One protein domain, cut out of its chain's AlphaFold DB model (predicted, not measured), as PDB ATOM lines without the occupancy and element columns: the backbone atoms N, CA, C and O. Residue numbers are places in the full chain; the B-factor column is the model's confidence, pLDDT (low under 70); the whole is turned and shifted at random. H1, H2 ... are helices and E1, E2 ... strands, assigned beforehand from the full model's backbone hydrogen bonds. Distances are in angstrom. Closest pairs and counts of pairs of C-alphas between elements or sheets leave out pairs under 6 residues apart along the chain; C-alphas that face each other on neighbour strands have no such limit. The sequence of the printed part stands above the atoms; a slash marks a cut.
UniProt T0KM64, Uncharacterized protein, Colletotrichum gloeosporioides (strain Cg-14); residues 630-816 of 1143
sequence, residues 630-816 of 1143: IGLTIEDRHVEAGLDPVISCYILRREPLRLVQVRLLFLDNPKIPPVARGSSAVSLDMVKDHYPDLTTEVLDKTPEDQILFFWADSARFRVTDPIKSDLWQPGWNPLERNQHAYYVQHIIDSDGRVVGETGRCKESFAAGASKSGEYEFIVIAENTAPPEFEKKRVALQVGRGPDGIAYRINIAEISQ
ATOM      1  N   ILE A 630     147.419  35.409 174.981       83.56
ATOM      2  CA  ILE A 630     146.294  36.218 174.508       83.56
ATOM      3  C   ILE A 630     144.956  35.542 174.826       83.56
ATOM      4  O   ILE A 630     144.877  34.315 174.919       83.56
ATOM      5  N   GLY A 631     143.908  36.343 174.995       77.56
ATOM      6  CA  GLY A 631     142.509  35.917 174.930       77.56
ATOM      7  C   GLY A 631     141.883  36.369 173.611       77.56
ATOM      8  O   GLY A 631     142.205  37.454 173.132       77.56
ATOM      9  N   LEU A 632     141.021  35.545 173.007       76.25
ATOM     10  CA  LEU A 632     140.261  35.904 171.803       76.25
ATOM     11  C   LEU A 632     138.783  36.052 172.146       76.25
ATOM     12  O   LEU A 632     138.172  35.128 172.678       76.25
ATOM     13  N   THR A 633     138.202  37.174 171.743       69.62
ATOM     14  CA  THR A 633     136.790  37.503 171.985       69.62
ATOM     15  C   THR A 633     135.928  37.081 170.796       69.62
ATOM     16  O   THR A 633     135.174  37.867 170.235       69.62
ATOM     17  N   ILE A 634     136.096  35.831 170.356       67.06
ATOM     18  CA  ILE A 634     135.423  35.258 169.183       67.06
ATOM     19  C   ILE A 634     134.545  34.111 169.668       67.06
ATOM     20  O   ILE A 634     134.855  32.947 169.459       67.06
ATOM     21  N   GLU A 635     133.492  34.425 170.405       64.56
ATOM     22  CA  GLU A 635     132.517  33.429 170.853       64.56
ATOM     23  C   GLU A 635     131.134  34.067 170.712       64.56
ATOM     24  O   GLU A 635     130.981  35.233 171.081       64.56
ATOM     25  N   ASP A 636     130.153  33.343 170.166       56.47
ATOM     26  CA  ASP A 636     128.838  33.908 169.821       56.47
ATOM     27  C   ASP A 636     128.122  34.470 171.061       56.47
ATOM     28  O   ASP A 636     127.529  35.546 171.001       56.47
ATOM     29  N   ARG A 637     128.364  33.868 172.232       55.34
ATOM     30  CA  ARG A 637     127.944  34.392 173.539       55.34
ATOM     31  C   ARG A 637     128.372  35.832 173.834       55.34
ATOM     32  O   ARG A 637     127.724  36.485 174.637       55.34
ATOM     33  N   HIS A 638     129.481  36.327 173.274       62.06
ATOM     34  CA  HIS A 638     129.906  37.711 173.509       62.06
ATOM     35  C   HIS A 638     129.043  38.686 172.719       62.06
ATOM     36  O   HIS A 638     128.758  39.756 173.233       62.06
ATOM     37  N   VAL A 639     128.578  38.297 171.529       60.16
ATOM     38  CA  VAL A 639     127.578  39.062 170.774       60.16
ATOM     39  C   VAL A 639     126.228  38.987 171.490       60.16
ATOM     40  O   VAL A 639     125.592  40.011 171.698       60.16
ATOM     41  N   GLU A 640     125.827  37.805 171.968       58.34
ATOM     42  CA  GLU A 640     124.601  37.641 172.771       58.34
ATOM     43  C   GLU A 640     124.645  38.424 174.095       58.34
ATOM     44  O   GLU A 640     123.628  38.943 174.547       58.34
ATOM     45  N   ALA A 641     125.826  38.539 174.707       55.34
ATOM     46  CA  ALA A 641     126.077  39.344 175.901       55.34
ATOM     47  C   ALA A 641     126.300  40.836 175.596       55.34
ATOM     48  O   ALA A 641     126.560  41.602 176.525       55.34
ATOM     49  N   GLY A 642     126.197  41.248 174.327       62.00
ATOM     50  CA  GLY A 642     126.148  42.649 173.933       62.00
ATOM     51  C   GLY A 642     127.417  43.264 173.349       62.00
ATOM     52  O   GLY A 642     127.465  44.470 173.144       62.00
ATOM     53  N   LEU A 643     128.482  42.506 173.097       74.38
ATOM     54  CA  LEU A 643     129.678  43.042 172.449       74.38
ATOM     55  C   LEU A 643     129.492  43.109 170.926       74.38
ATOM     56  O   LEU A 643     129.733  42.132 170.213       74.38
ATOM     57  N   ASP A 644     129.145  44.293 170.429       78.00
ATOM     58  CA  ASP A 644     128.863  44.551 169.020       78.00
ATOM     59  C   ASP A 644     130.021  45.292 168.327       78.00
ATOM     60  O   ASP A 644     130.402  46.392 168.741       78.00
ATOM     61  N   PRO A 645     130.600  44.745 167.240       82.69
ATOM     62  CA  PRO A 645     131.588  45.463 166.441       82.69
ATOM     63  C   PRO A 645     131.004  46.697 165.754       82.69
ATOM     64  O   PRO A 645     129.958  46.609 165.111       82.69
ATOM     65  N   VAL A 646     131.736  47.813 165.789       83.50
ATOM     66  CA  VAL A 646     131.303  49.096 165.194       83.50
ATOM     67  C   VAL A 646     132.145  49.555 164.003       83.50
ATOM     68  O   VAL A 646     131.891  50.613 163.433       83.50
ATOM     69  N   ILE A 647     133.139  48.760 163.603       83.19
ATOM     70  CA  ILE A 647     133.983  49.033 162.432       83.19
ATOM     71  C   ILE A 647     133.790  47.973 161.348       83.19
ATOM     72  O   ILE A 647     133.250  46.903 161.601       83.19
ATOM     73  N   SER A 648     134.274  48.265 160.141       82.81
ATOM     74  CA  SER A 648     134.510  47.272 159.089       82.81
ATOM     75  C   SER A 648     135.948  47.389 158.608       82.81
ATOM     76  O   SER A 648     136.397  48.487 158.281       82.81
ATOM     77  N   CYS A 649     136.664  46.271 158.525       86.56
ATOM     78  CA  CYS A 649     138.068  46.264 158.116       86.56
ATOM     79  C   CYS A 649     138.243  45.967 156.627       86.56
ATOM     80  O   CYS A 649     137.573  45.092 156.083       86.56
ATOM     81  N   TYR A 650     139.205  46.634 155.996       87.38
ATOM     82  CA  TYR A 650     139.601  46.481 154.598       87.38
ATOM     83  C   TYR A 650     141.111  46.251 154.497       87.38
ATOM     84  O   TYR A 650     141.871  46.726 155.337       87.38
ATOM     85  N   ILE A 651     141.557  45.551 153.460       86.75
ATOM     86  CA  ILE A 651     142.977  45.354 153.147       86.75
ATOM     87  C   ILE A 651     143.263  45.611 151.670       86.75
ATOM     88  O   ILE A 651     142.357  45.635 150.841       86.75
ATOM     89  N   LEU A 652     144.543  45.776 151.343       84.38
ATOM     90  CA  LEU A 652     145.019  46.031 149.989       84.38
ATOM     91  C   LEU A 652     145.173  44.737 149.167       84.38
ATOM     92  O   LEU A 652     145.855  43.807 149.602       84.38
ATOM     93  N   ARG A 653     144.617  44.731 147.951       82.44
ATOM     94  CA  ARG A 653     144.895  43.772 146.864       82.44
ATOM     95  C   ARG A 653     145.504  44.512 145.684       82.44
ATOM     96  O   ARG A 653     145.128  45.656 145.479       82.44
ATOM     97  N   ARG A 654     146.447  43.908 144.954       73.31
ATOM     98  CA  ARG A 654     147.298  44.596 143.957       73.31
ATOM     99  C   ARG A 654     146.929  44.340 142.497       73.31
ATOM    100  O   ARG A 654     147.351  45.102 141.634       73.31
ATOM    101  N   GLU A 655     146.132  43.318 142.205       67.75
ATOM    102  CA  GLU A 655     145.788  42.933 140.830       67.75
ATOM    103  C   GLU A 655     144.259  42.882 140.625       67.75
ATOM    104  O   GLU A 655     143.669  41.803 140.694       67.75
ATOM    105  N   PRO A 656     143.581  44.029 140.379       68.06
ATOM    106  CA  PRO A 656     144.096  45.409 140.376       68.06
ATOM    107  C   PRO A 656     144.231  46.001 141.791       68.06
ATOM    108  O   PRO A 656     143.656  45.467 142.740       68.06
ATOM    109  N   LEU A 657     144.957  47.124 141.927       75.88
ATOM    110  CA  LEU A 657     145.109  47.831 143.203       75.88
ATOM    111  C   LEU A 657     143.742  48.295 143.735       75.88
ATOM    112  O   LEU A 657     143.141  49.215 143.182       75.88
ATOM    113  N   ARG A 658     143.242  47.660 144.799       77.81
ATOM    114  CA  ARG A 658     141.930  47.942 145.405       77.81
ATOM    115  C   ARG A 658     141.900  47.603 146.891       77.81
ATOM    116  O   ARG A 658     142.668  46.766 147.365       77.81
ATOM    117  N   LEU A 659     140.978  48.231 147.617       79.75
ATOM    118  CA  LEU A 659     140.636  47.825 148.978       79.75
ATOM    119  C   LEU A 659     139.546  46.755 148.933       79.75
ATOM    120  O   LEU A 659     138.531  46.925 148.262       79.75
ATOM    121  N   VAL A 660     139.755  45.660 149.659       79.19
ATOM    122  CA  VAL A 660     138.782  44.575 149.812       79.19
ATOM    123  C   VAL A 660     138.458  44.429 151.287       79.19
ATOM    124  O   VAL A 660     139.363  44.319 152.116       79.19
ATOM    125  N   GLN A 661     137.170  44.450 151.628       82.88
ATOM    126  CA  GLN A 661     136.741  44.237 153.008       82.88
ATOM    127  C   GLN A 661     137.166  42.830 153.465       82.88
ATOM    128  O   GLN A 661     137.051  41.872 152.707       82.88
ATOM    129  N   VAL A 662     137.657  42.682 154.696       82.69
ATOM    130  CA  VAL A 662     138.301  41.445 155.174       82.69
ATOM    131  C   VAL A 662     137.360  40.237 155.140       82.69
ATOM    132  O   VAL A 662     137.756  39.149 154.723       82.69
ATOM    133  N   ARG A 663     136.081  40.424 155.476       73.69
ATOM    134  CA  ARG A 663     135.063  39.368 155.333       73.69
ATOM    135  C   ARG A 663     134.811  38.939 153.881       73.69
ATOM    136  O   ARG A 663     134.171  37.921 153.651       73.69
ATOM    137  N   LEU A 664     135.287  39.721 152.908       69.50
ATOM    138  CA  LEU A 664     135.085  39.499 151.478       69.50
ATOM    139  C   LEU A 664     136.303  38.860 150.776       69.50
ATOM    140  O   LEU A 664     136.253  38.623 149.573       69.50
ATOM    141  N   LEU A 665     137.395  38.559 151.491       65.19
ATOM    142  CA  LEU A 665     138.675  38.139 150.886       65.19
ATOM    143  C   LEU A 665     138.653  36.840 150.096       65.19
ATOM    144  O   LEU A 665     139.545  36.608 149.286       65.19
ATOM    145  N   PHE A 666     137.649  36.008 150.316       53.97
ATOM    146  CA  PHE A 666     137.502  34.732 149.624       53.97
ATOM    147  C   PHE A 666     136.229  34.691 148.779       53.97
ATOM    148  O   PHE A 666     135.834  33.642 148.270       53.97
ATOM    149  N   LEU A 667     135.625  35.865 148.574       48.16
ATOM    150  CA  LEU A 667     134.537  36.090 147.629       48.16
ATOM    151  C   LEU A 667     135.041  36.565 146.263       48.16
ATOM    152  O   LEU A 667     134.250  36.904 145.394       48.16
ATOM    153  N   ASP A 668     136.355  36.495 146.037       37.66
ATOM    154  CA  ASP A 668     136.915  36.417 144.682       37.66
ATOM    155  C   ASP A 668     136.649  35.035 144.037       37.66
ATOM    156  O   ASP A 668     137.027  34.768 142.898       37.66
ATOM    157  N   ASN A 669     135.918  34.154 144.730       35.56
ATOM    158  CA  ASN A 669     135.012  33.230 144.071       35.56
ATOM    159  C   ASN A 669     133.748  34.020 143.698       35.56
ATOM    160  O   ASN A 669     133.095  34.493 144.627       35.56
ATOM    161  N   PRO A 670     133.338  34.098 142.413       31.23
ATOM    162  CA  PRO A 670     132.123  34.800 141.984       31.23
ATOM    163  C   PRO A 670     130.919  34.549 142.923       31.23
ATOM    164  O   PRO A 670     130.074  35.406 143.136       31.23
ATOM    165  N   LYS A 671     130.885  33.384 143.571       29.02
ATOM    166  CA  LYS A 671     129.877  32.837 144.477       29.02
ATOM    167  C   LYS A 671     129.373  33.628 145.690       29.02
ATOM    168  O   LYS A 671     128.396  33.136 146.252       29.02
ATOM    169  N   ILE A 672     129.945  34.745 146.140       30.62
ATOM    170  CA  ILE A 672     129.462  35.353 147.395       30.62
ATOM    171  C   ILE A 672     129.386  36.890 147.292       30.62
ATOM    172  O   ILE A 672     130.401  37.559 147.133       30.62
ATOM    173  N   PRO A 673     128.187  37.482 147.348       31.59
ATOM    174  CA  PRO A 673     128.015  38.929 147.253       31.59
ATOM    175  C   PRO A 673     128.424  39.669 148.539       31.59
ATOM    176  O   PRO A 673     128.439  39.075 149.622       31.59
ATOM    177  N   PRO A 674     128.721  40.981 148.449       32.03
ATOM    178  CA  PRO A 674     129.163  41.769 149.587       32.03
ATOM    179  C   PRO A 674     128.084  41.841 150.660       32.03
ATOM    180  O   PRO A 674     126.959  42.267 150.400       32.03
ATOM    181  N   VAL A 675     128.435  41.454 151.884       32.41
ATOM    182  CA  VAL A 675     127.629  41.797 153.054       32.41
ATOM    183  C   VAL A 675     127.726  43.309 153.240       32.41
ATOM    184  O   VAL A 675     128.810  43.890 153.192       32.41
ATOM    185  N   ALA A 676     126.573  43.927 153.434       34.66
ATOM    186  CA  ALA A 676     126.354  45.301 153.832       34.66
ATOM    187  C   ALA A 676     126.433  45.400 155.363       34.66
ATOM    188  O   ALA A 676     125.645  44.787 156.075       34.66
ATOM    189  N   ARG A 677     127.408  46.141 155.894       34.72
ATOM    190  CA  ARG A 677     127.305  46.745 157.231       34.72
ATOM    191  C   ARG A 677     127.617  48.214 157.021       34.72
ATOM    192  O   ARG A 677     128.671  48.530 156.472       34.72
ATOM    193  N   GLY A 678     126.682  49.072 157.413       38.84
ATOM    194  CA  GLY A 678     126.831  50.519 157.395       38.84
ATOM    195  C   GLY A 678     128.029  50.952 158.232       38.84
ATOM    196  O   GLY A 678     127.939  51.109 159.440       38.84
ATOM    197  N   SER A 679     129.153  51.143 157.563       40.22
ATOM    198  CA  SER A 679     130.303  51.909 158.028       40.22
ATOM    199  C   SER A 679     130.931  52.470 156.762       40.22
ATOM    200  O   SER A 679     131.115  51.706 155.812       40.22
ATOM    201  N   SER A 680     131.175  53.777 156.725       49.00
ATOM    202  CA  SER A 680     131.751  54.541 155.614       49.00
ATOM    203  C   SER A 680     132.664  53.676 154.736       49.00
ATOM    204  O   SER A 680     133.730  53.254 155.184       49.00
ATOM    205  N   ALA A 681     132.221  53.332 153.521       55.88
ATOM    206  CA  ALA A 681     133.010  52.490 152.626       55.88
ATOM    207  C   ALA A 681     134.331  53.206 152.321       55.88
ATOM    208  O   ALA A 681     134.324  54.271 151.710       55.88
ATOM    209  N   VAL A 682     135.455  52.654 152.783       66.00
ATOM    210  CA  VAL A 682     136.773  53.275 152.602       66.00
ATOM    211  C   VAL A 682     137.249  52.988 151.181       66.00
ATOM    212  O   VAL A 682     137.463  51.830 150.823       66.00
ATOM    213  N   SER A 683     137.411  54.032 150.362       77.19
ATOM    214  CA  SER A 683     138.003  53.920 149.022       77.19
ATOM    215  C   SER A 683     139.501  54.238 149.047       77.19
ATOM    216  O   SER A 683     139.995  54.901 149.960       77.19
ATOM    217  N   LEU A 684     140.243  53.793 148.026       77.00
ATOM    218  CA  LEU A 684     141.663  54.148 147.881       77.00
ATOM    219  C   LEU A 684     141.885  55.661 147.763       77.00
ATOM    220  O   LEU A 684     142.939  56.146 148.163       77.00
ATOM    221  N   ASP A 685     140.914  56.403 147.234       78.00
ATOM    222  CA  ASP A 685     141.024  57.856 147.117       78.00
ATOM    223  C   ASP A 685     140.867  58.540 148.479       78.00
ATOM    224  O   ASP A 685     141.681  59.397 148.810       78.00
ATOM    225  N   MET A 686     139.965  58.053 149.346       77.06
ATOM    226  CA  MET A 686     139.883  58.536 150.734       77.06
ATOM    227  C   MET A 686     141.193  58.315 151.501       77.06
ATOM    228  O   MET A 686     141.587  59.152 152.310       77.06
ATOM    229  N   VAL A 687     141.899  57.204 151.254       77.88
ATOM    230  CA  VAL A 687     143.209  56.966 151.884       77.88
ATOM    231  C   VAL A 687     144.209  58.053 151.487       77.88
ATOM    232  O   VAL A 687     144.920  58.547 152.356       77.88
ATOM    233  N   LYS A 688     144.238  58.461 150.213       75.19
ATOM    234  CA  LYS A 688     145.138  59.521 149.729       75.19
ATOM    235  C   LYS A 688     144.780  60.885 150.318       75.19
ATOM    236  O   LYS A 688     145.681  61.636 150.675       75.19
ATOM    237  N   ASP A 689     143.486  61.177 150.454       77.69
ATOM    238  CA  ASP A 689     143.004  62.452 150.998       77.69
ATOM    239  C   ASP A 689     143.356  62.617 152.485       77.69
ATOM    240  O   ASP A 689     143.715  63.707 152.931       77.69
ATOM    241  N   HIS A 690     143.292  61.529 153.261       76.31
ATOM    242  CA  HIS A 690     143.579  61.543 154.699       76.31
ATOM    243  C   HIS A 690     145.048  61.251 155.047       76.31
ATOM    244  O   HIS A 690     145.521  61.676 156.104       76.31
ATOM    245  N   TYR A 691     145.772  60.547 154.175       78.44
ATOM    246  CA  TYR A 691     147.175  60.174 154.347       78.44
ATOM    247  C   TYR A 691     147.961  60.427 153.050       78.44
ATOM    248  O   TYR A 691     148.285  59.479 152.331       78.44
ATOM    249  N   PRO A 692     148.316  61.691 152.752       73.88
ATOM    250  CA  PRO A 692     148.975  62.054 151.494       73.88
ATOM    251  C   PRO A 692     150.343  61.376 151.300       73.88
ATOM    252  O   PRO A 692     150.790  61.199 150.167       73.88
ATOM    253  N   ASP A 693     150.984  60.941 152.390       74.94
ATOM    254  CA  ASP A 693     152.263  60.225 152.366       74.94
ATOM    255  C   ASP A 693     152.128  58.752 151.909       74.94
ATOM    256  O   ASP A 693     153.100  58.149 151.449       74.94
ATOM    257  N   LEU A 694     150.923  58.163 151.974       77.94
ATOM    258  CA  LEU A 694     150.622  56.813 151.473       77.94
ATOM    259  C   LEU A 694     150.289  56.855 149.972       77.94
ATOM    260  O   LEU A 694     149.167  56.582 149.544       77.94
ATOM    261  N   THR A 695     151.282  57.203 149.149       79.12
ATOM    262  CA  THR A 695     151.113  57.285 147.689       79.12
ATOM    263  C   THR A 695     150.813  55.919 147.059       79.12
ATOM    264  O   THR A 695     151.148  54.869 147.613       79.12
ATOM    265  N   THR A 696     150.247  55.911 145.846       73.31
ATOM    266  CA  THR A 696     150.008  54.677 145.071       73.31
ATOM    267  C   THR A 696     151.279  53.831 144.937       73.31
ATOM    268  O   THR A 696     151.218  52.615 145.061       73.31
ATOM    269  N   GLU A 697     152.448  54.462 144.783       76.69
ATOM    270  CA  GLU A 697     153.734  53.762 144.695       76.69
ATOM    271  C   GLU A 697     154.136  53.082 146.021       76.69
ATOM    272  O   GLU A 697     154.717  51.994 146.020       76.69
ATOM    273  N   VAL A 698     153.823  53.698 147.167       76.88
ATOM    274  CA  VAL A 698     154.053  53.112 148.501       76.88
ATOM    275  C   VAL A 698     153.090  51.949 148.753       76.88
ATOM    276  O   VAL A 698     153.508  50.885 149.224       76.88
ATOM    277  N   LEU A 699     151.818  52.105 148.381       80.50
ATOM    278  CA  LEU A 699     150.813  51.043 148.475       80.50
ATOM    279  C   LEU A 699     151.183  49.850 147.568       80.50
ATOM    280  O   LEU A 699     151.224  48.711 148.037       80.50
ATOM    281  N   ASP A 700     151.633  50.104 146.338       77.25
ATOM    282  CA  ASP A 700     152.134  49.081 145.407       77.25
ATOM    283  C   ASP A 700     153.399  48.356 145.899       77.25
ATOM    284  O   ASP A 700     153.721  47.256 145.441       77.25
ATOM    285  N   LYS A 701     154.132  48.899 146.878       76.12
ATOM    286  CA  LYS A 701     155.308  48.251 147.500       76.12
ATOM    287  C   LYS A 701     155.003  47.582 148.850       76.12
ATOM    288  O   LYS A 701     155.717  46.645 149.225       76.12
ATOM    289  N   THR A 702     153.892  47.954 149.491       78.56
ATOM    290  CA  THR A 702     153.359  47.364 150.734       78.56
ATOM    291  C   THR A 702     152.784  45.958 150.523       78.56
ATOM    292  O   THR A 702     151.788  45.825 149.807       78.56
ATOM    293  N   PRO A 703     153.362  44.897 151.115       78.94
ATOM    294  CA  PRO A 703     152.859  43.540 150.921       78.94
ATOM    295  C   PRO A 703     151.360  43.418 151.216       78.94
ATOM    296  O   PRO A 703     150.863  44.057 152.142       78.94
ATOM    297  N   GLU A 704     150.657  42.595 150.436       79.44
ATOM    298  CA  GLU A 704     149.234  42.343 150.674       79.44
ATOM    299  C   GLU A 704     148.994  41.810 152.089       79.44
ATOM    300  O   GLU A 704     149.900  41.270 152.733       79.44
ATOM    301  N   ASP A 705     147.767  41.986 152.581       81.88
ATOM    302  CA  ASP A 705     147.332  41.488 153.889       81.88
ATOM    303  C   ASP A 705     148.065  42.094 155.106       81.88
ATOM    304  O   ASP A 705     147.867  41.616 156.218       81.88
ATOM    305  N   GLN A 706     148.922  43.112 154.946       84.75
ATOM    306  CA  GLN A 706     149.710  43.689 156.053       84.75
ATOM    307  C   GLN A 706     149.046  44.883 156.745       84.75
ATOM    308  O   GLN A 706     149.114  45.009 157.971       84.75
ATOM    309  N   ILE A 707     148.417  45.767 155.971       87.06
ATOM    310  CA  ILE A 707     147.817  47.010 156.468       87.06
ATOM    311  C   ILE A 707     146.296  46.875 156.463       87.06
ATOM    312  O   ILE A 707     145.720  46.460 155.456       87.06
ATOM    313  N   LEU A 708     145.669  47.243 157.584       90.56
ATOM    314  CA  LEU A 708     144.220  47.393 157.695       90.56
ATOM    315  C   LEU A 708     143.820  48.844 157.440       90.56
ATOM    316  O   LEU A 708     144.433  49.766 157.973       90.56
ATOM    317  N   PHE A 709     142.744  49.014 156.687       87.62
ATOM    318  CA  PHE A 709     142.052  50.276 156.473       87.62
ATOM    319  C   PHE A 709     140.640  50.152 157.038       87.62
ATOM    320  O   PHE A 709     139.992  49.123 156.867       87.62
ATOM    321  N   PHE A 710     140.163  51.176 157.730       85.19
ATOM    322  CA  PHE A 710     138.801  51.253 158.252       85.19
ATOM    323  C   PHE A 710     138.494  52.707 158.611       85.19
ATOM    324  O   PHE A 710     139.408  53.509 158.807       85.19
ATOM    325  N   TRP A 711     137.210  53.033 158.709       80.12
ATOM    326  CA  TRP A 711     136.751  54.284 159.298       80.12
ATOM    327  C   TRP A 711     136.273  54.003 160.719       80.12
ATOM    328  O   TRP A 711     135.484  53.081 160.922       80.12
ATOM    329  N   ALA A 712     136.767  54.758 161.696       81.75
ATOM    330  CA  ALA A 712     136.449  54.556 163.104       81.75
ATOM    331  C   ALA A 712     136.520  55.876 163.870       81.75
ATOM    332  O   ALA A 712     137.314  56.754 163.524       81.75
ATOM    333  N   ASP A 713     135.739  55.974 164.943       83.94
ATOM    334  CA  ASP A 713     135.939  57.010 165.949       83.94
ATOM    335  C   ASP A 713     137.318  56.815 166.592       83.94
ATOM    336  O   ASP A 713     137.658  55.716 167.048       83.94
ATOM    337  N   SER A 714     138.098  57.892 166.673       86.81
ATOM    338  CA  SER A 714     139.318  57.916 167.469       86.81
ATOM    339  C   SER A 714     139.367  59.127 168.392       86.81
ATOM    340  O   SER A 714     138.789  60.180 168.122       86.81
ATOM    341  N   ALA A 715     140.046  58.960 169.519       88.25
ATOM    342  CA  ALA A 715     140.287  60.026 170.479       88.25
ATOM    343  C   ALA A 715     141.676  59.866 171.096       88.25
ATOM    344  O   ALA A 715     142.207  58.758 171.188       88.25
ATOM    345  N   ARG A 716     142.284  60.983 171.506       90.81
ATOM    346  CA  ARG A 716     143.561  60.967 172.222       90.81
ATOM    347  C   ARG A 716     143.325  61.082 173.715       90.81
ATOM    348  O   ARG A 716     142.602  61.967 174.159       90.81
ATOM    349  N   PHE A 717     143.983  60.212 174.464       91.62
ATOM    350  CA  PHE A 717     143.929  60.196 175.918       91.62
ATOM    351  C   PHE A 717     145.333  60.124 176.497       91.62
ATOM    352  O   PHE A 717     146.256  59.575 175.883       91.62
ATOM    353  N   ARG A 718     145.484  60.648 177.713       92.62
ATOM    354  CA  ARG A 718     146.710  60.479 178.483       92.62
ATOM    355  C   ARG A 718     146.654  59.148 179.223       92.62
ATOM    356  O   ARG A 718     145.682  58.849 179.901       92.62
ATOM    357  N   VAL A 719     147.724  58.375 179.132       90.81
ATOM    358  CA  VAL A 719     147.876  57.089 179.812       90.81
ATOM    359  C   VAL A 719     148.888  57.245 180.946       90.81
ATOM    360  O   VAL A 719     149.943  57.863 180.761       90.81
ATOM    361  N   THR A 720     148.562  56.733 182.136       90.25
ATOM    362  CA  THR A 720     149.453  56.787 183.311       90.25
ATOM    363  C   THR A 720     150.597  55.789 183.217       90.25
ATOM    364  O   THR A 720     150.603  54.908 182.360       90.25
ATOM    365  N   ASP A 721     151.560  55.873 184.135       85.50
ATOM    366  CA  ASP A 721     152.453  54.740 184.367       85.50
ATOM    367  C   ASP A 721     151.639  53.525 184.855       85.50
ATOM    368  O   ASP A 721     150.551  53.709 185.416       85.50
ATOM    369  N   PRO A 722     152.117  52.292 184.623       82.94
ATOM    370  CA  PRO A 722     151.431  51.088 185.072       82.94
ATOM    371  C   PRO A 722     151.186  51.081 186.581       82.94
ATOM    372  O   PRO A 722     152.107  51.244 187.381       82.94
ATOM    373  N   ILE A 723     149.935  50.846 186.964       82.12
ATOM    374  CA  ILE A 723     149.470  50.809 188.347       82.12
ATOM    375  C   ILE A 723     149.165  49.361 188.698       82.12
ATOM    376  O   ILE A 723     148.463  48.668 187.963       82.12
ATOM    377  N   LYS A 724     149.679  48.906 189.839       78.62
ATOM    378  CA  LYS A 724     149.366  47.583 190.375       78.62
ATOM    379  C   LYS A 724     147.899  47.543 190.814       78.62
ATOM    380  O   LYS A 724     147.498  48.291 191.701       78.62
ATOM    381  N   SER A 725     147.116  46.664 190.202       68.06
ATOM    382  CA  SER A 725     145.726  46.411 190.569       68.06
ATOM    383  C   SER A 725     145.676  45.277 191.596       68.06
ATOM    384  O   SER A 725     146.035  44.134 191.301       68.06
ATOM    385  N   ASP A 726     145.248  45.583 192.820       57.94
ATOM    386  CA  ASP A 726     145.077  44.594 193.888       57.94
ATOM    387  C   ASP A 726     143.674  43.962 193.809       57.94
ATOM    388  O   ASP A 726     142.827  44.172 194.672       57.94
ATOM    389  N   LEU A 727     143.405  43.150 192.780       55.31
ATOM    390  CA  LEU A 727     142.147  42.383 192.667       55.31
ATOM    391  C   LEU A 727     142.097  41.129 193.557       55.31
ATOM    392  O   LEU A 727     141.275  40.236 193.343       55.31
ATOM    393  N   TRP A 728     142.971  41.025 194.558       51.84
ATOM    394  CA  TRP A 728     142.968  39.877 195.457       51.84
ATOM    395  C   TRP A 728     141.672  39.867 196.282       51.84
ATOM    396  O   TRP A 728     141.513  40.644 197.224       51.84
ATOM    397  N   GLN A 729     140.729  38.995 195.915       49.50
ATOM    398  CA  GLN A 729     139.472  38.838 196.642       49.50
ATOM    399  C   GLN A 729     139.677  37.972 197.898       49.50
ATOM    400  O   GLN A 729     140.417  36.979 197.848       49.50
ATOM    401  N   PRO A 730     138.989  38.273 199.014       41.97
ATOM    402  CA  PRO A 730     138.973  37.407 200.189       41.97
ATOM    403  C   PRO A 730     138.546  35.979 199.812       41.97
ATOM    404  O   PRO A 730     137.431  35.763 199.344       41.97
ATOM    405  N   GLY A 731     139.443  35.005 199.996       46.03
ATOM    406  CA  GLY A 731     139.214  33.594 199.655       46.03
ATOM    407  C   GLY A 731     140.105  33.049 198.538       46.03
ATOM    408  O   GLY A 731     140.200  31.834 198.420       46.03
ATOM    409  N   TRP A 732     140.791  33.901 197.766       49.56
ATOM    410  CA  TRP A 732     141.763  33.474 196.750       49.56
ATOM    411  C   TRP A 732     143.073  32.969 197.368       49.56
ATOM    412  O   TRP A 732     143.545  33.487 198.382       49.56
ATOM    413  N   ASN A 733     143.703  31.996 196.710       53.16
ATOM    414  CA  ASN A 733     144.898  31.311 197.192       53.16
ATOM    415  C   ASN A 733     146.084  32.287 197.379       53.16
ATOM    416  O   ASN A 733     146.582  32.842 196.398       53.16
ATOM    417  N   PRO A 734     146.609  32.496 198.600       51.66
ATOM    418  CA  PRO A 734     147.691  33.443 198.839       51.66
ATOM    419  C   PRO A 734     149.026  33.002 198.252       51.66
ATOM    420  O   PRO A 734     149.866  33.861 197.995       51.66
ATOM    421  N   LEU A 735     149.216  31.709 197.964       50.94
ATOM    422  CA  LEU A 735     150.365  31.249 197.173       50.94
ATOM    423  C   LEU A 735     150.344  31.783 195.741       50.94
ATOM    424  O   LEU A 735     151.377  31.844 195.078       50.94
ATOM    425  N   GLU A 736     149.168  32.163 195.262       51.34
ATOM    426  CA  GLU A 736     148.963  32.704 193.930       51.34
ATOM    427  C   GLU A 736     148.767  34.227 193.975       51.34
ATOM    428  O   GLU A 736     148.571  34.853 192.936       51.34
ATOM    429  N   ARG A 737     148.881  34.862 195.152       51.22
ATOM    430  CA  ARG A 737     148.718  36.316 195.330       51.22
ATOM    431  C   ARG A 737     149.672  37.124 194.453       51.22
ATOM    432  O   ARG A 737     149.264  38.117 193.865       51.22
ATOM    433  N   ASN A 738     150.916  36.666 194.316       49.56
ATOM    434  CA  ASN A 738     151.900  37.286 193.421       49.56
ATOM    435  C   ASN A 738     151.750  36.832 191.957       49.56
ATOM    436  O   ASN A 738     152.269  37.491 191.065       49.56
ATOM    437  N   GLN A 739     151.048  35.722 191.693       52.91
ATOM    438  CA  GLN A 739     150.772  35.244 190.330       52.91
ATOM    439  C   GLN A 739     149.618  36.009 189.668       52.91
ATOM    440  O   GLN A 739     149.592  36.115 188.444       52.91
ATOM    441  N   HIS A 740     148.711  36.562 190.478       53.72
ATOM    442  CA  HIS A 740     147.533  37.320 190.049       53.72
ATOM    443  C   HIS A 740     147.663  38.833 190.269       53.72
ATOM    444  O   HIS A 740     146.705  39.562 190.036       53.72
ATOM    445  N   ALA A 741     148.826  39.320 190.715       60.19
ATOM    446  CA  ALA A 741     149.115  40.747 190.703       60.19
ATOM    447  C   ALA A 741     149.349  41.184 189.254       60.19
ATOM    448  O   ALA A 741     150.299  40.736 188.608       60.19
ATOM    449  N   TYR A 742     148.481  42.050 188.748       71.38
ATOM    450  CA  TYR A 742     148.597  42.594 187.406       71.38
ATOM    451  C   TYR A 742     148.571  44.119 187.448       71.38
ATOM    452  O   TYR A 742     148.236  44.749 188.450       71.38
ATOM    453  N   TYR A 743     148.979  44.698 186.334       77.19
ATOM    454  CA  TYR A 743     149.144  46.112 186.120       77.19
ATOM    455  C   TYR A 743     148.187  46.529 185.017       77.19
ATOM    456  O   TYR A 743     148.070  45.856 183.988       77.19
ATOM    457  N   VAL A 744     147.513  47.641 185.260       81.75
ATOM    458  CA  VAL A 744     146.697  48.363 184.284       81.75
ATOM    459  C   VAL A 744     147.221  49.786 184.207       81.75
ATOM    460  O   VAL A 744     147.904  50.258 185.117       81.75
ATOM    461  N   GLN A 745     146.928  50.482 183.121       87.25
ATOM    462  CA  GLN A 745     147.173  51.914 183.036       87.25
ATOM    463  C   GLN A 745     145.826  52.619 182.998       87.25
ATOM    464  O   GLN A 745     144.945  52.225 182.233       87.25
ATOM    465  N   HIS A 746     145.669  53.657 183.817       90.88
ATOM    466  CA  HIS A 746     144.478  54.488 183.758       90.88
ATOM    467  C   HIS A 746     144.519  55.342 182.494       90.88
ATOM    468  O   HIS A 746     145.559  55.907 182.133       90.88
ATOM    469  N   ILE A 747     143.364  55.446 181.853       91.62
ATOM    470  CA  ILE A 747     143.122  56.300 180.700       91.62
ATOM    471  C   ILE A 747     142.461  57.563 181.228       91.62
ATOM    472  O   ILE A 747     141.389  57.508 181.829       91.62
ATOM    473  N   ILE A 748     143.142  58.687 181.048       90.56
ATOM    474  CA  ILE A 748     142.762  59.981 181.596       90.56
ATOM    475  C   ILE A 748     142.296  60.890 180.457       90.56
ATOM    476  O   ILE A 748     143.001  61.054 179.453       90.56
ATOM    477  N   ASP A 749     141.106  61.469 180.619       87.25
ATOM    478  CA  ASP A 749     140.553  62.476 179.711       87.25
ATOM    479  C   ASP A 749     141.233  63.852 179.863       87.25
ATOM    480  O   ASP A 749     142.124  64.060 180.690       87.25
ATOM    481  N   SER A 750     140.820  64.823 179.048       82.81
ATOM    482  CA  SER A 750     141.338  66.196 179.114       82.81
ATOM    483  C   SER A 750     141.014  66.919 180.430       82.81
ATOM    484  O   SER A 750     141.709  67.871 180.779       82.81
ATOM    485  N   ASP A 751     139.986  66.473 181.159       80.19
ATOM    486  CA  ASP A 751     139.553  67.037 182.442       80.19
ATOM    487  C   ASP A 751     140.296  66.406 183.640       80.19
ATOM    488  O   ASP A 751     140.064  66.787 184.790       80.19
ATOM    489  N   GLY A 752     141.190  65.438 183.398       82.94
ATOM    490  CA  GLY A 752     141.924  64.727 184.442       82.94
ATOM    491  C   GLY A 752     141.145  63.579 185.095       82.94
ATOM    492  O   GLY A 752     141.586  63.068 186.128       82.94
ATOM    493  N   ARG A 753     140.004  63.159 184.535       87.62
ATOM    494  CA  ARG A 753     139.200  62.037 185.046       87.62
ATOM    495  C   ARG A 753     139.671  60.716 184.454       87.62
ATOM    496  O   ARG A 753     140.027  60.644 183.282       87.62
ATOM    497  N   VAL A 754     139.623  59.656 185.260       89.12
ATOM    498  CA  VAL A 754     139.838  58.284 184.781       89.12
ATOM    499  C   VAL A 754     138.575  57.831 184.057       89.12
ATOM    500  O   VAL A 754     137.526  57.697 184.680       89.12
ATOM    501  N   VAL A 755     138.686  57.625 182.747       88.88
ATOM    502  CA  VAL A 755     137.578  57.235 181.860       88.88
ATOM    503  C   VAL A 755     137.709  55.803 181.355       88.88
ATOM    504  O   VAL A 755     136.894  55.355 180.562       88.88
ATOM    505  N   GLY A 756     138.738  55.070 181.767       88.56
ATOM    506  CA  GLY A 756     138.951  53.700 181.326       88.56
ATOM    507  C   GLY A 756     140.285  53.134 181.776       88.56
ATOM    508  O   GLY A 756     141.084  53.812 182.429       88.56
ATOM    509  N   GLU A 757     140.535  51.892 181.381       88.62
ATOM    510  CA  GLU A 757     141.762  51.163 181.691       88.62
ATOM    511  C   GLU A 757     142.258  50.388 180.467       88.62
ATOM    512  O   GLU A 757     141.480  49.939 179.618       88.62
ATOM    513  N   THR A 758     143.578  50.229 180.368       87.38
ATOM    514  CA  THR A 758     144.196  49.343 179.377       87.38
ATOM    515  C   THR A 758     144.086  47.869 179.782       87.38
ATOM    516  O   THR A 758     143.885  47.533 180.950       87.38
ATOM    517  N   GLY A 759     144.267  46.971 178.808       80.44
ATOM    518  CA  GLY A 759     144.345  45.531 179.033       80.44
ATOM    519  C   GLY A 759     145.432  45.155 180.049       80.44
ATOM    520  O   GLY A 759     146.493  45.782 180.122       80.44
ATOM    521  N   ARG A 760     145.157  44.112 180.839       79.38
ATOM    522  CA  ARG A 760     145.964  43.704 182.001       79.38
ATOM    523  C   ARG A 760     147.319  43.112 181.590       79.38
ATOM    524  O   ARG A 760     147.416  42.375 180.614       79.38
ATOM    525  N   CYS A 761     148.369  43.372 182.374       70.06
ATOM    526  CA  CYS A 761     149.710  42.802 182.151       70.06
ATOM    527  C   CYS A 761     150.493  42.551 183.461       70.06
ATOM    528  O   CYS A 761     150.143  43.086 184.505       70.06
ATOM    529  N   LYS A 762     151.566  41.747 183.446       67.00
ATOM    530  CA  LYS A 762     152.468  41.540 184.610       67.00
ATOM    531  C   LYS A 762     153.533  42.642 184.729       67.00
ATOM    532  O   LYS A 762     153.900  43.250 183.729       67.00
ATOM    533  N   GLU A 763     154.108  42.827 185.923       59.25
ATOM    534  CA  GLU A 763     155.121  43.864 186.239       59.25
ATOM    535  C   GLU A 763     156.301  43.906 185.255       59.25
ATOM    536  O   GLU A 763     156.669  44.962 184.741       59.25
ATOM    537  N   SER A 764     156.871  42.739 184.936       54.03
ATOM    538  CA  SER A 764     158.009  42.620 184.014       54.03
ATOM    539  C   SER A 764     157.682  43.075 182.589       54.03
ATOM    540  O   SER A 764     158.587  43.428 181.837       54.03
ATOM    541  N   PHE A 765     156.399  43.065 182.218       55.91
ATOM    542  CA  PHE A 765     155.899  43.485 180.910       55.91
ATOM    543  C   PHE A 765     155.345  44.903 180.926       55.91
ATOM    544  O   PHE A 765     155.469  45.600 179.926       55.91
ATOM    545  N   ALA A 766     154.826  45.363 182.061       50.97
ATOM    546  CA  ALA A 766     154.454  46.750 182.292       50.97
ATOM    547  C   ALA A 766     155.635  47.708 182.030       50.97
ATOM    548  O   ALA A 766     155.456  48.769 181.440       50.97
ATOM    549  N   ALA A 767     156.865  47.291 182.354       40.69
ATOM    550  CA  ALA A 767     158.089  48.033 182.031       40.69
ATOM    551  C   ALA A 767     158.392  48.149 180.515       40.69
ATOM    552  O   ALA A 767     159.173  49.010 180.109       40.69
ATOM    553  N   GLY A 768     157.792  47.288 179.682       46.97
ATOM    554  CA  GLY A 768     157.870  47.311 178.214       46.97
ATOM    555  C   GLY A 768     156.559  47.701 177.513       46.97
ATOM    556  O   GLY A 768     156.530  47.729 176.283       46.97
ATOM    557  N   ALA A 769     155.494  47.980 178.272       56.78
ATOM    558  CA  ALA A 769     154.218  48.489 177.780       56.78
ATOM    559  C   ALA A 769     154.353  49.956 177.327       56.78
ATOM    560  O   ALA A 769     155.419  50.566 177.458       56.78
ATOM    561  N   SER A 770     153.282  50.540 176.777       66.38
ATOM    562  CA  SER A 770     153.244  51.977 176.474       66.38
ATOM    563  C   SER A 770     153.733  52.791 177.671       66.38
ATOM    564  O   SER A 770     153.156  52.703 178.752       66.38
ATOM    565  N   LYS A 771     154.774  53.606 177.478       76.88
ATOM    566  CA  LYS A 771     155.216  54.581 178.489       76.88
ATOM    567  C   LYS A 771     154.078  55.545 178.805       76.88
ATOM    568  O   LYS A 771     153.253  55.781 177.925       76.88
ATOM    569  N   SER A 772     154.059  56.142 179.993       83.44
ATOM    570  CA  SER A 772     153.137  57.247 180.259       83.44
ATOM    571  C   SER A 772     153.268  58.339 179.192       83.44
ATOM    572  O   SER A 772     154.366  58.682 178.748       83.44
ATOM    573  N   GLY A 773     152.132  58.842 178.722       87.88
ATOM    574  CA  GLY A 773     152.096  59.742 177.573       87.88
ATOM    575  C   GLY A 773     150.728  59.798 176.909       87.88
ATOM    576  O   GLY A 773     149.774  59.187 177.385       87.88
ATOM    577  N   GLU A 774     150.634  60.552 175.820       90.50
ATOM    578  CA  GLU A 774     149.417  60.636 175.014       90.50
ATOM    579  C   GLU A 774     149.401  59.559 173.934       90.50
ATOM    580  O   GLU A 774     150.371  59.393 173.192       90.50
ATOM    581  N   TYR A 775     148.276  58.859 173.825       90.75
ATOM    582  CA  TYR A 775     148.044  57.848 172.799       90.75
ATOM    583  C   TYR A 775     146.703  58.071 172.124       90.75
ATOM    584  O   TYR A 775     145.761  58.585 172.727       90.75
ATOM    585  N   GLU A 776     146.626  57.665 170.862       91.38
ATOM    586  CA  GLU A 776     145.375  57.590 170.122       91.38
ATOM    587  C   GLU A 776     144.704  56.242 170.414       91.38
ATOM    588  O   GLU A 776     145.361  55.199 170.449       91.38
ATOM    589  N   PHE A 777     143.398  56.278 170.642       92.06
ATOM    590  CA  PHE A 777     142.553  55.117 170.869       92.06
ATOM    591  C   PHE A 777     141.495  55.061 169.781       92.06
ATOM    592  O   PHE A 777     140.801  56.047 169.547       92.06
ATOM    593  N   ILE A 778     141.393  53.914 169.119       91.31
ATOM    594  CA  ILE A 778     140.492  53.676 167.993       91.31
ATOM    595  C   ILE A 778     139.402  52.716 168.448       91.31
ATOM    596  O   ILE A 778     139.712  51.586 168.824       91.31
ATOM    597  N   VAL A 779     138.141  53.133 168.402       90.00
ATOM    598  CA  VAL A 779     137.009  52.291 168.814       90.00
ATOM    599  C   VAL A 779     136.795  51.168 167.798       90.00
ATOM    600  O   VAL A 779     136.757  51.425 166.598       90.00
ATOM    601  N   ILE A 780     136.647  49.928 168.276       89.56
ATOM    602  CA  ILE A 780     136.413  48.751 167.420       89.56
ATOM    603  C   ILE A 780     135.125  47.989 167.757       89.56
ATOM    604  O   ILE A 780     134.524  47.395 166.861       89.56
ATOM    605  N   ALA A 781     134.664  48.041 169.009       86.19
ATOM    606  CA  ALA A 781     133.402  47.437 169.436       86.19
ATOM    607  C   ALA A 781     132.774  48.212 170.605       86.19
ATOM    608  O   ALA A 781     133.463  48.929 171.332       86.19
ATOM    609  N   GLU A 782     131.471  48.049 170.801       83.00
ATOM    610  CA  GLU A 782     130.722  48.561 171.949       83.00
ATOM    611  C   GLU A 782     130.203  47.394 172.781       83.00
ATOM    612  O   GLU A 782     129.710  46.416 172.235       83.00
ATOM    613  N   ASN A 783     130.323  47.483 174.105       72.00
ATOM    614  CA  ASN A 783     129.717  46.524 175.015       72.00
ATOM    615  C   ASN A 783     128.352  47.065 175.465       72.00
ATOM    616  O   ASN A 783     128.273  48.043 176.218       72.00
ATOM    617  N   THR A 784     127.273  46.440 174.999       61.81
ATOM    618  CA  THR A 784     125.895  46.696 175.412       61.81
ATOM    619  C   THR A 784     125.610  45.950 176.710       61.81
ATOM    620  O   THR A 784     124.813  45.013 176.768       61.81
ATOM    621  N   ALA A 785     126.274  46.386 177.777       55.31
ATOM    622  CA  ALA A 785     125.927  45.938 179.112       55.31
ATOM    623  C   ALA A 785     124.434  46.248 179.396       55.31
ATOM    624  O   ALA A 785     123.901  47.227 178.851       55.31
ATOM    625  N   PRO A 786     123.748  45.434 180.223       57.47
ATOM    626  CA  PRO A 786     122.374  45.703 180.643       57.47
ATOM    627  C   PRO A 786     122.201  47.137 181.183       57.47
ATOM    628  O   PRO A 786     123.180  47.719 181.653       57.47
ATOM    629  N   PRO A 787     120.987  47.725 181.150       54.78
ATOM    630  CA  PRO A 787     120.740  49.133 181.493       54.78
ATOM    631  C   PRO A 787     121.296  49.590 182.852       54.78
ATOM    632  O   PRO A 787     121.570  50.772 183.044       54.78
ATOM    633  N   GLU A 788     121.446  48.662 183.795       53.06
ATOM    634  CA  GLU A 788     122.001  48.870 185.130       53.06
ATOM    635  C   GLU A 788     123.538  49.004 185.191       53.06
ATOM    636  O   GLU A 788     124.069  49.386 186.237       53.06
ATOM    637  N   PHE A 789     124.262  48.734 184.100       56.62
ATOM    638  CA  PHE A 789     125.722  48.831 184.013       56.62
ATOM    639  C   PHE A 789     126.168  49.947 183.058       56.62
ATOM    640  O   PHE A 789     125.517  50.263 182.063       56.62
ATOM    641  N   GLU A 790     127.319  50.557 183.352       62.97
ATOM    642  CA  GLU A 790     127.901  51.587 182.492       62.97
ATOM    643  C   GLU A 790     128.336  50.992 181.142       62.97
ATOM    644  O   GLU A 790     129.118  50.040 181.091       62.97
ATOM    645  N   LYS A 791     127.855  51.581 180.040       72.19
ATOM    646  CA  LYS A 791     128.279  51.210 178.685       72.19
ATOM    647  C   LYS A 791     129.749  51.554 178.470       72.19
ATOM    648  O   LYS A 791     130.190  52.674 178.744       72.19
ATOM    649  N   LYS A 792     130.491  50.602 177.907       80.06
ATOM    650  CA  LYS A 792     131.911  50.763 177.581       80.06
ATOM    651  C   LYS A 792     132.173  50.526 176.103       80.06
ATOM    652  O   LYS A 792     131.510  49.718 175.456       80.06
ATOM    653  N   ARG A 793     133.186  51.210 175.584       87.62
ATOM    654  CA  ARG A 793     133.745  51.023 174.247       87.62
ATOM    655  C   ARG A 793     135.046  50.241 174.344       87.62
ATOM    656  O   ARG A 793     135.916  50.590 175.140       87.62
ATOM    657  N   VAL A 794     135.191  49.221 173.511       88.38
ATOM    658  CA  VAL A 794     136.447  48.497 173.320       88.38
ATOM    659  C   VAL A 794     137.247  49.212 172.238       88.38
ATOM    660  O   VAL A 794     136.765  49.401 171.117       88.38
ATOM    661  N   ALA A 795     138.466  49.628 172.574       91.44
ATOM    662  CA  ALA A 795     139.315  50.430 171.704       91.44
ATOM    663  C   ALA A 795     140.746  49.887 171.607       91.44
ATOM    664  O   ALA A 795     141.322  49.400 172.579       91.44
ATOM    665  N   LEU A 796     141.353  50.014 170.427       92.25
ATOM    666  CA  LEU A 796     142.771  49.749 170.205       92.25
ATOM    667  C   LEU A 796     143.588  50.975 170.600       92.25
ATOM    668  O   LEU A 796     143.412  52.044 170.019       92.25
ATOM    669  N   GLN A 797     144.531  50.807 171.520       91.94
ATOM    670  CA  GLN A 797     145.575  51.800 171.755       91.94
ATOM    671  C   GLN A 797     146.600  51.706 170.622       91.94
ATOM    672  O   GLN A 797     147.177  50.634 170.395       91.94
ATOM    673  N   VAL A 798     146.865  52.815 169.932       91.25
ATOM    674  CA  VAL A 798     147.801  52.862 168.803       91.25
ATOM    675  C   VAL A 798     148.908  53.897 169.000       91.25
ATOM    676  O   VAL A 798     148.722  54.939 169.627       91.25
ATOM    677  N   GLY A 799     150.078  53.603 168.432       87.44
ATOM    678  CA  GLY A 799     151.184  54.547 168.281       87.44
ATOM    679  C   GLY A 799     151.505  54.759 166.810       87.44
ATOM    680  O   GLY A 799     151.573  53.792 166.052       87.44
ATOM    681  N   ARG A 800     151.704  56.012 166.398       83.06
ATOM    682  CA  ARG A 800     152.080  56.342 165.017       83.06
ATOM    683  C   ARG A 800     153.592  56.287 164.847       83.06
ATOM    684  O   ARG A 800     154.328  56.884 165.634       83.06
ATOM    685  N   GLY A 801     154.039  55.547 163.839       75.56
ATOM    686  CA  GLY A 801     155.439  55.506 163.441       75.56
ATOM    687  C   GLY A 801     155.864  56.762 162.667       75.56
ATOM    688  O   GLY A 801     155.019  57.568 162.271       75.56
ATOM    689  N   PRO A 802     157.177  56.937 162.414       70.00
ATOM    690  CA  PRO A 802     157.702  58.018 161.569       70.00
ATOM    691  C   PRO A 802     157.214  57.949 160.114       70.00
ATOM    692  O   PRO A 802     157.285  58.932 159.388       70.00
ATOM    693  N   ASP A 803     156.749  56.773 159.701       68.81
ATOM    694  CA  ASP A 803     156.146  56.446 158.409       68.81
ATOM    695  C   ASP A 803     154.654  56.822 158.322       68.81
ATOM    696  O   ASP A 803     154.012  56.555 157.310       68.81
ATOM    697  N   GLY A 804     154.081  57.397 159.385       72.44
ATOM    698  CA  GLY A 804     152.670  57.784 159.457       72.44
ATOM    699  C   GLY A 804     151.703  56.625 159.735       72.44
ATOM    700  O   GLY A 804     150.520  56.872 159.993       72.44
ATOM    701  N   ILE A 805     152.187  55.377 159.756       82.12
ATOM    702  CA  ILE A 805     151.376  54.176 159.983       82.12
ATOM    703  C   ILE A 805     151.091  54.019 161.480       82.12
ATOM    704  O   ILE A 805     151.973  54.157 162.329       82.12
ATOM    705  N   ALA A 806     149.835  53.719 161.816       86.81
ATOM    706  CA  ALA A 806     149.435  53.395 163.178       86.81
ATOM    707  C   ALA A 806     149.723  51.918 163.484       86.81
ATOM    708  O   ALA A 806     149.288  51.013 162.772       86.81
ATOM    709  N   TYR A 807     150.427  51.670 164.582       88.19
ATOM    710  CA  TYR A 807     150.729  50.336 165.077       88.19
ATOM    711  C   TYR A 807     149.948  50.088 166.359       88.19
ATOM    712  O   TYR A 807     149.999  50.893 167.290       88.19
ATOM    713  N   ARG A 808     149.243  48.954 166.422       90.06
ATOM    714  CA  ARG A 808     148.594  48.510 167.655       90.06
ATOM    715  C   ARG A 808     149.640  48.331 168.756       90.06
ATOM    716  O   ARG A 808     150.661  47.680 168.535       90.06
ATOM    717  N   ILE A 809     149.341  48.869 169.934       86.94
ATOM    718  CA  ILE A 809     150.137  48.734 171.156       86.94
ATOM    719  C   ILE A 809     149.408  47.842 172.162       86.94
ATOM    720  O   ILE A 809     149.995  46.890 172.667       86.94
ATOM    721  N   ASN A 810     148.136  48.140 172.438       84.75
ATOM    722  CA  ASN A 810     147.324  47.450 173.443       84.75
ATOM    723  C   ASN A 810     145.826  47.523 173.079       84.75
ATOM    724  O   ASN A 810     145.458  48.085 172.045       84.75
ATOM    725  N   ILE A 811     144.975  46.953 173.925       88.50
ATOM    726  CA  ILE A 811     143.519  47.123 173.923       88.50
ATOM    727  C   ILE A 811     143.088  47.856 175.198       88.50
ATOM    728  O   ILE A 811     143.822  47.859 176.188       88.50
ATOM    729  N   ALA A 812     141.930  48.500 175.172       88.81
ATOM    730  CA  ALA A 812     141.379  49.240 176.294       88.81
ATOM    731  C   ALA A 812     139.855  49.167 176.327       88.81
ATOM    732  O   ALA A 812     139.210  49.087 175.280       88.81
ATOM    733  N   GLU A 813     139.301  49.282 177.530       87.94
ATOM    734  CA  GLU A 813     137.888  49.577 177.742       87.94
ATOM    735  C   GLU A 813     137.745  51.018 178.235       87.94
ATOM    736  O   GLU A 813     138.328  51.394 179.254       87.94
ATOM    737  N   ILE A 814     136.964  51.822 177.515       88.00
ATOM    738  CA  ILE A 814     136.740  53.240 177.812       88.00
ATOM    739  C   ILE A 814     135.245  53.466 178.054       88.00
ATOM    740  O   ILE A 814     134.410  53.108 177.223       88.00
ATOM    741  N   SER A 815     134.906  54.054 179.195       81.56
ATOM    742  CA  SER A 815     133.551  54.420 179.598       81.56
ATOM    743  C   SER A 815     132.936  55.460 178.661       81.56
ATOM    744  O   SER A 815     133.592  56.404 178.216       81.56
ATOM    745  N   GLN A 816     131.638  55.313 178.381       67.12
ATOM    746  CA  GLN A 816     130.898  56.244 177.524       67.12
ATOM    747  C   GLN A 816     130.628  57.599 178.215       67.12
ATOM    748  O   GLN A 816     130.416  58.609 177.539       67.12
TER     749      GLN A 816
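Overview. This is residues 630 to 816 of the 1143 residues of an uncharacterized protein of Colletotrichum gloeosporioides (strain Cg-14) (UniProt T0KM64). A closed barrel of six strands, E4, E7, E8, E11, E10 and E9, forms the core, with the short strand E1 paired onto E9. Toward one end of the long axis lies a small lobe, the hairpin of E2 and E3 with the short helices H2 and H3; toward the other end E5, E6 and the loop 726 to 741 make an arm. The printed part has 187 residues with four named helices and eleven named strands, in the order H1 E1 E2 E3 H2 H3 E4 E5 E6 E7 E8 H4 E9 E10 E11; the class is mixed, with under half of the residues in named elements. The barrel is antiparallel throughout. The whole is elongated, 60 by 39 by 34 A, and only just loose, close to compact, with a radius of gyration of the C-alphas of 19.5 A.

Along the chain. The barrel holds E4, residues 714 to 719, 15.0 A; E7, 746 to 748; E8, 754 to 758, 11.3 A; E9, 773 to 783, 26.1 A; E10, 792 to 800, 24.4 A; and E11, 806 to 815, 22.9 A, which ends at C-alpha 815 (133.551, 54.420, 179.598). E9 bends by 75 degrees at residue 780 and E11 by 79 degrees at residue 809. H1, residues 636 to 640, begins at C-alpha 636 (128.838, 33.908, 169.821), and E1 is 643 to 645. E2, 650 to 654, and E3, 657 to 661, span 13.3 A and 13.4 A; H2 is 684 to 690, 10.2 A, and H3 696 to 701. E5 is 723 to 725, E6 742 to 744 and H4 763 to 766.

Arrangement. E9, E10 and E11 form a meander, each strand the antiparallel neighbour of the one before, with N 796 and O 778 at 2.8 A and N 812 and O 795 at 2.8 A. E11 is followed round the ring by E8, N 815 to O 755 2.7 A; E7, N 747 to O 756 2.9 A; and E4, N 748 to O 718 2.8 A. E4 pairs back to E9, N 777 to O 715 2.8 A. E1 pairs with residues 781 to 783 of E9, N 644 to O 782 2.8 A, and H1 is on the barrel. E2 and E3 are a hairpin, N 658 to O 653 2.8 A; residues 650 to 651 also pair with 708 to 709. The closest C-alphas of E3 and H2 are Leu 659 and Leu 684, 6.5 A, and of E2 and H3 Arg 654 and Asp 700, 6.8 A. H2 and H3 are near each other. E5 and E6 meet only at a point, C-alphas 724 and 743 at 4.5 A; E6 runs on into E7 at 7 degrees. H4 is not on the barrel; its closest C-alpha to E6 is Glu 763, 6.4 A from Tyr 743. Every O i to N i+4 pair is within hydrogen-bond range in H1, H2 and H3; H4 is too short for one.

Size, cuts and confidence. The two C-alphas farthest apart, Pro 656 and Gly 731, are 60.6 A apart. The printed part has no cut. The links E3 to H2, H3 to E4 and E5 to E6 are long. Mean pLDDT of the printed part is 72.4, with 66 residues under 70, among them 664 to 682 and 725 to 741.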